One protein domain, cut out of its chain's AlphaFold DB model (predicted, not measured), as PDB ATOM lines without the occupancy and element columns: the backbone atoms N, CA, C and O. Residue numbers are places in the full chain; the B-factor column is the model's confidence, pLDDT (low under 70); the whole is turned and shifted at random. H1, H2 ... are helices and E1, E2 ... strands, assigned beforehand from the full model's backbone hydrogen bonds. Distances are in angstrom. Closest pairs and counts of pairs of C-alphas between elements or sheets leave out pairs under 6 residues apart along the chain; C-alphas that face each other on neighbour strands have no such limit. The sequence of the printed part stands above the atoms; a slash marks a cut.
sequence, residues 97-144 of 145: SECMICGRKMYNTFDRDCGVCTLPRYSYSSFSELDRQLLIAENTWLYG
ATOM      1  N   SER A  97      54.829 -35.887  21.159       88.12
ATOM      2  CA  SER A  97      53.514 -35.535  21.680       88.12
ATOM      3  C   SER A  97      53.342 -34.021  21.644       88.12
ATOM      4  O   SER A  97      54.296 -33.277  21.400       88.12
ATOM      5  N   GLU A  98      52.125 -33.546  21.861       88.81
ATOM      6  CA  GLU A  98      51.837 -32.120  21.976       88.81
ATOM      7  C   GLU A  98      51.303 -31.827  23.373       88.81
ATOM      8  O   GLU A  98      50.587 -32.629  23.968       88.81
ATOM      9  N   CYS A  99      51.714 -30.690  23.928       86.19
ATOM     10  CA  CYS A  99      51.230 -30.239  25.221       86.19
ATOM     11  C   CYS A  99      49.723 -30.001  25.136       86.19
ATOM     12  O   CYS A  99      49.287 -29.139  24.374       86.19
ATOM     13  N   MET A 100      48.947 -30.679  25.979       82.62
ATOM     14  CA  MET A 100      47.485 -30.568  25.972       82.62
ATOM     15  C   MET A 100      46.978 -29.169  26.358       82.62
ATOM     16  O   MET A 100      45.816 -28.864  26.132       82.62
ATOM     17  N   ILE A 101      47.827 -28.312  26.936       81.50
ATOM     18  CA  ILE A 101      47.459 -26.955  27.373       81.50
ATOM     19  C   ILE A 101      47.797 -25.901  26.309       81.50
ATOM     20  O   ILE A 101      47.020 -24.980  26.086       81.50
ATOM     21  N   CYS A 102      48.971 -25.991  25.674       83.44
ATOM     22  CA  CYS A 102      49.480 -24.933  24.789       83.44
ATOM     23  C   CYS A 102      49.866 -25.397  23.379       83.44
ATOM     24  O   CYS A 102      50.402 -24.600  22.611       83.44
ATOM     25  N   GLY A 103      49.693 -26.681  23.052       84.25
ATOM     26  CA  GLY A 103      50.028 -27.248  21.739       84.25
ATOM     27  C   GLY A 103      51.527 -27.326  21.431       84.25
ATOM     28  O   GLY A 103      51.932 -27.640  20.315       84.25
ATOM     29  N   ARG A 104      52.411 -27.028  22.395       87.00
ATOM     30  CA  ARG A 104      53.862 -27.121  22.175       87.00
ATOM     31  C   ARG A 104      54.261 -28.572  21.905       87.00
ATOM     32  O   ARG A 104      53.987 -29.437  22.731       87.00
ATOM     33  N   LYS A 105      55.016 -28.805  20.827       89.62
ATOM     34  CA  LYS A 105      55.632 -30.111  20.549       89.62
ATOM     35  C   LYS A 105      56.621 -30.504  21.637       89.62
ATOM     36  O   LYS A 105      57.547 -29.759  21.964       89.62
ATOM     37  N   MET A 106      56.434 -31.705  22.149       89.62
ATOM     38  CA  MET A 106      57.259 -32.355  23.146       89.62
ATOM     39  C   MET A 106      57.843 -33.623  22.536       89.62
ATOM     40  O   MET A 106      57.248 -34.255  21.666       89.62
ATOM     41  N   TYR A 107      59.050 -33.972  22.961       90.81
ATOM     42  CA  TYR A 107      59.782 -35.099  22.394       90.81
ATOM     43  C   TYR A 107      60.351 -35.955  23.509       90.81
ATOM     44  O   TYR A 107      60.970 -35.407  24.427       90.81
ATOM     45  N   ASN A 108      60.240 -37.272  23.354       89.19
ATOM     46  CA  ASN A 108      60.758 -38.286  24.276       89.19
ATOM     47  C   ASN A 108      60.227 -38.127  25.709       89.19
ATOM     48  O   ASN A 108      60.930 -38.429  26.668       89.19
ATOM     49  N   THR A 109      59.000 -37.630  25.850       85.00
ATOM     50  CA  THR A 109      58.292 -37.549  27.127       85.00
ATOM     51  C   THR A 109      56.921 -38.203  26.995       85.00
ATOM     52  O   THR A 109      56.328 -38.209  25.914       85.00
ATOM     53  N   PHE A 110      56.450 -38.764  28.104       79.31
ATOM     54  CA  PHE A 110      55.090 -39.269  28.268       79.31
ATOM     55  C   PHE A 110      54.200 -38.292  29.043       79.31
ATOM     56  O   PHE A 110      53.032 -38.591  29.294       79.31
ATOM     57  N   ASP A 111      54.745 -37.137  29.423       82.25
ATOM     58  CA  ASP A 111      53.995 -36.089  30.093       82.25
ATOM     59  C   ASP A 111      52.934 -35.526  29.144       82.25
ATOM     60  O   ASP A 111      53.133 -35.422  27.929       82.25
ATOM     61  N   ARG A 112      51.788 -35.158  29.716       80.94
ATOM     62  CA  ARG A 112      50.676 -34.541  28.977       80.94
ATOM     63  C   ARG A 112      50.836 -33.028  28.841       80.94
ATOM     64  O   ARG A 112      50.231 -32.420  27.960       80.94
ATOM     65  N   ASP A 113      51.664 -32.419  29.685       82.50
ATOM     66  CA  ASP A 113      51.960 -30.995  29.657       82.50
ATOM     67  C   ASP A 113      53.460 -30.713  29.606       82.50
ATOM     68  O   ASP A 113      54.295 -31.535  29.971       82.50
ATOM     69  N   CYS A 114      53.807 -29.523  29.115       82.12
ATOM     70  CA  CYS A 114      55.200 -29.152  28.891       82.12
ATOM     71  C   CYS A 114      55.922 -28.612  30.132       82.12
ATOM     72  O   CYS A 114      57.061 -28.168  29.992       82.12
ATOM     73  N   GLY A 115      55.269 -28.539  31.301       77.62
ATOM     74  CA  GLY A 115      55.828 -27.998  32.549       77.62
ATOM     75  C   GLY A 115      56.169 -26.497  32.548       77.62
ATOM     76  O   GLY A 115      56.449 -25.932  33.599       77.62
ATOM     77  N   VAL A 116      56.145 -25.835  31.386       79.06
ATOM     78  CA  VAL A 116      56.563 -24.430  31.203       79.06
ATOM     79  C   VAL A 116      55.389 -23.514  30.860       79.06
ATOM     80  O   VAL A 116      55.468 -22.303  31.059       79.06
ATOM     81  N   CYS A 117      54.293 -24.053  30.322       77.38
ATOM     82  CA  CYS A 117      53.124 -23.238  30.015       77.38
ATOM     83  C   CYS A 117      52.464 -22.758  31.310       77.38
ATOM     84  O   CYS A 117      52.027 -23.555  32.138       77.38
ATOM     85  N   THR A 118      52.369 -21.441  31.474       68.38
ATOM     86  CA  THR A 118      51.489 -20.841  32.472       68.38
ATOM     87  C   THR A 118      50.052 -21.105  32.050       68.38
ATOM     88  O   THR A 118      49.668 -20.700  30.951       68.38
ATOM     89  N   LEU A 119      49.274 -21.772  32.908       62.72
ATOM     90  CA  LEU A 119      47.819 -21.851  32.757       62.72
ATOM     91  C   LEU A 119      47.277 -20.427  32.519       62.72
ATOM     92  O   LEU A 119      47.812 -19.487  33.129       62.72
ATOM     93  N   PRO A 120      46.278 -20.228  31.637       54.81
ATOM     94  CA  PRO A 120      45.667 -18.919  31.464       54.81
ATOM     95  C   PRO A 120      45.219 -18.421  32.838       54.81
ATOM     96  O   PRO A 120      44.431 -19.069  33.524       54.81
ATOM     97  N   ARG A 121      45.814 -17.308  33.285       44.16
ATOM     98  CA  ARG A 121      45.547 -16.711  34.593       44.16
ATOM     99  C   ARG A 121      44.105 -16.204  34.613       44.16
ATOM    100  O   ARG A 121      43.877 -15.027  34.355       44.16
ATOM    101  N   TYR A 122      43.147 -17.053  34.966       45.09
ATOM    102  CA  TYR A 122      41.979 -16.559  35.681       45.09
ATOM    103  C   TYR A 122      42.443 -16.237  37.096       45.09
ATOM    104  O   TYR A 122      43.027 -17.066  37.791       45.09
ATOM    105  N   SER A 123      42.323 -14.966  37.460       40.53
ATOM    106  CA  SER A 123      42.869 -14.411  38.686       40.53
ATOM    107  C   SER A 123      42.156 -14.971  39.913       40.53
ATOM    108  O   SER A 123      41.264 -14.309  40.407       40.53
ATOM    109  N   TYR A 124      42.539 -16.128  40.441       38.12
ATOM    110  CA  TYR A 124      42.414 -16.413  41.870       38.12
ATOM    111  C   TYR A 124      43.513 -17.394  42.298       38.12
ATOM    112  O   TYR A 124      43.979 -18.244  41.548       38.12
ATOM    113  N   SER A 125      44.006 -17.137  43.501       44.56
ATOM    114  CA  SER A 125      45.078 -17.801  44.237       44.56
ATOM    115  C   SER A 125      45.161 -19.320  44.061       44.56
ATOM    116  O   SER A 125      44.172 -20.007  44.279       44.56
ATOM    117  N   SER A 126      46.382 -19.825  43.830       48.12
ATOM    118  CA  SER A 126      46.755 -21.239  43.979       48.12
ATOM    119  C   SER A 126      45.893 -22.206  43.155       48.12
ATOM    120  O   SER A 126      45.033 -22.890  43.702       48.12
ATOM    121  N   PHE A 127      46.173 -22.310  41.851       52.78
ATOM    122  CA  PHE A 127      45.595 -23.359  41.007       52.78
ATOM    123  C   PHE A 127      45.854 -24.736  41.623       52.78
ATOM    124  O   PHE A 127      47.004 -25.131  41.833       52.78
ATOM    125  N   SER A 128      44.768 -25.437  41.926       66.81
ATOM    126  CA  SER A 128      44.790 -26.791  42.454       66.81
ATOM    127  C   SER A 128      45.000 -27.796  41.315       66.81
ATOM    128  O   SER A 128      44.748 -27.500  40.146       66.81
ATOM    129  N   GLU A 129      45.438 -29.012  41.640       64.38
ATOM    130  CA  GLU A 129      45.520 -30.130  40.685       64.38
ATOM    131  C   GLU A 129      44.181 -30.366  39.949       64.38
ATOM    132  O   GLU A 129      44.156 -30.779  38.791       64.38
ATOM    133  N   LEU A 130      43.058 -30.028  40.592       71.00
ATOM    134  CA  LEU A 130      41.714 -30.152  40.035       71.00
ATOM    135  C   LEU A 130      41.473 -29.196  38.855       71.00
ATOM    136  O   LEU A 130      40.875 -29.589  37.856       71.00
ATOM    137  N   ASP A 131      41.993 -27.972  38.927       68.19
ATOM    138  CA  ASP A 131      41.848 -26.982  37.853       68.19
ATOM    139  C   ASP A 131      42.647 -27.391  36.604       68.19
ATOM    140  O   ASP A 131      42.216 -27.170  35.471       68.19
ATOM    141  N   ARG A 132      43.797 -28.056  36.799       65.69
ATOM    142  CA  ARG A 132      44.563 -28.673  35.704       65.69
ATOM    143  C   ARG A 132      43.781 -29.804  35.043       65.69
ATOM    144  O   ARG A 132      43.749 -29.874  33.817       65.69
ATOM    145  N   GLN A 133      43.149 -30.672  35.835       71.56
ATOM    146  CA  GLN A 133      42.348 -31.783  35.311       71.56
ATOM    147  C   GLN A 133      41.137 -31.294  34.511       71.56
ATOM    148  O   GLN A 133      40.853 -31.852  33.452       71.56
ATOM    149  N   LEU A 134      40.472 -30.227  34.965       75.62
ATOM    150  CA  LEU A 134      39.355 -29.607  34.249       75.62
ATOM    151  C   LEU A 134      39.779 -29.038  32.892       75.62
ATOM    152  O   LEU A 134      39.123 -29.325  31.899       75.62
ATOM    153  N   LEU A 135      40.904 -28.321  32.819       70.12
ATOM    154  CA  LEU A 135      41.425 -27.788  31.552       70.12
ATOM    155  C   LEU A 135      41.837 -28.891  30.568       70.12
ATOM    156  O   LEU A 135      41.603 -28.775  29.366       70.12
ATOM    157  N   ILE A 136      42.434 -29.979  31.066       69.00
ATOM    158  CA  ILE A 136      42.749 -31.150  30.237       69.00
ATOM    159  C   ILE A 136      41.455 -31.778  29.699       69.00
ATOM    160  O   ILE A 136      41.384 -32.093  28.512       69.00
ATOM    161  N   ALA A 137      40.435 -31.947  30.546       74.44
ATOM    162  CA  ALA A 137      39.145 -32.501  30.142       74.44
ATOM    163  C   ALA A 137      38.433 -31.603  29.121       74.44
ATOM    164  O   ALA A 137      37.972 -32.100  28.100       74.44
ATOM    165  N   GLU A 138      38.418 -30.289  29.343       72.06
ATOM    166  CA  GLU A 138      37.809 -29.306  28.448       72.06
ATOM    167  C   GLU A 138      38.469 -29.316  27.063       72.06
ATOM    168  O   GLU A 138      37.772 -29.437  26.058       72.06
ATOM    169  N   ASN A 139      39.805 -29.294  26.992       65.75
ATOM    170  CA  ASN A 139      40.506 -29.386  25.709       65.75
ATOM    171  C   ASN A 139      40.270 -30.730  25.007       65.75
ATOM    172  O   ASN A 139      40.137 -30.762  23.786       65.75
ATOM    173  N   THR A 140      40.175 -31.827  25.764       70.94
ATOM    174  CA  THR A 140      39.869 -33.155  25.206       70.94
ATOM    175  C   THR A 140      38.431 -33.225  24.678       70.94
ATOM    176  O   THR A 140      38.190 -33.866  23.664       70.94
ATOM    177  N   TRP A 141      37.467 -32.577  25.337       64.94
ATOM    178  CA  TRP A 141      36.052 -32.613  24.948       64.94
ATOM    179  C   TRP A 141      35.692 -31.627  23.835       64.94
ATOM    180  O   TRP A 141      34.832 -31.936  23.015       64.94
ATOM    181  N   LEU A 142      36.309 -30.442  23.812       52.16
ATOM    182  CA  LEU A 142      35.989 -29.385  22.846       52.16
ATOM    183  C   LEU A 142      36.826 -29.459  21.567       52.16
ATOM    184  O   LEU A 142      36.356 -29.028  20.516       52.16
ATOM    185  N   TYR A 143      38.053 -29.981  21.652       59.50
ATOM    186  CA  TYR A 143      39.018 -29.966  20.546       59.50
ATOM    187  C   TYR A 143      39.667 -31.334  20.273       59.50
ATOM    188  O   TYR A 143      40.580 -31.407  19.452       59.50
ATOM    189  N   GLY A 144      39.244 -32.401  20.960       51.00
ATOM    190  CA  GLY A 144      39.796 -33.743  20.774       51.00
ATOM    191  C   GLY A 144      39.097 -34.535  19.666       51.00
ATOM    192  O   GLY A 144      37.896 -34.785  19.754       51.00
TER     193      GLY A 144
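What this domain is: This is residues 97 to 144 of the 145 residues of an uncharacterized protein of Anaerosporobacter mobilis DSM 15930 (UniProt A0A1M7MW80). This domain has little regular structure: residues 97 to 107 fold back on themselves as a small loop ending in the short strand E1, and a long unnamed stretch leads away to one helix, H1. Residues 121 to 126 of that stretch stick out. The printed part has 48 residues, mostly helix by class, with E1 before H1 and under half of the residues in named elements. It is only just compact, close to loose, with a radius of gyration of the C-alphas of 11.2 A and spans of 33 by 23 by 15 A.

How they stand to each other: Residues 97 to 98 pair antiparallel with residues 105 to 106 of E1, residues 105 to 107, which pairs with no named strand. E1 and H1, residues 129 to 143, are apart. In H1 every O i to N i+4 pair is within hydrogen-bond range.

Where its parts are: E1 begins at C-alpha 105 (55.632, -30.111, 20.549). H1 is 21.2 A long, from C-alpha 129 (45.520, -30.130, 40.685) to C-alpha 143 (39.018, -29.966, 20.546).

The domain as a whole: The two C-alphas farthest apart, of Asn 108 and Tyr 124, are 33.5 A apart. The printed part has no cut. The link from E1 to H1 is long, 21 residues. Mean pLDDT of the printed part is 70.8; residues 118 to 129 are among those under 70.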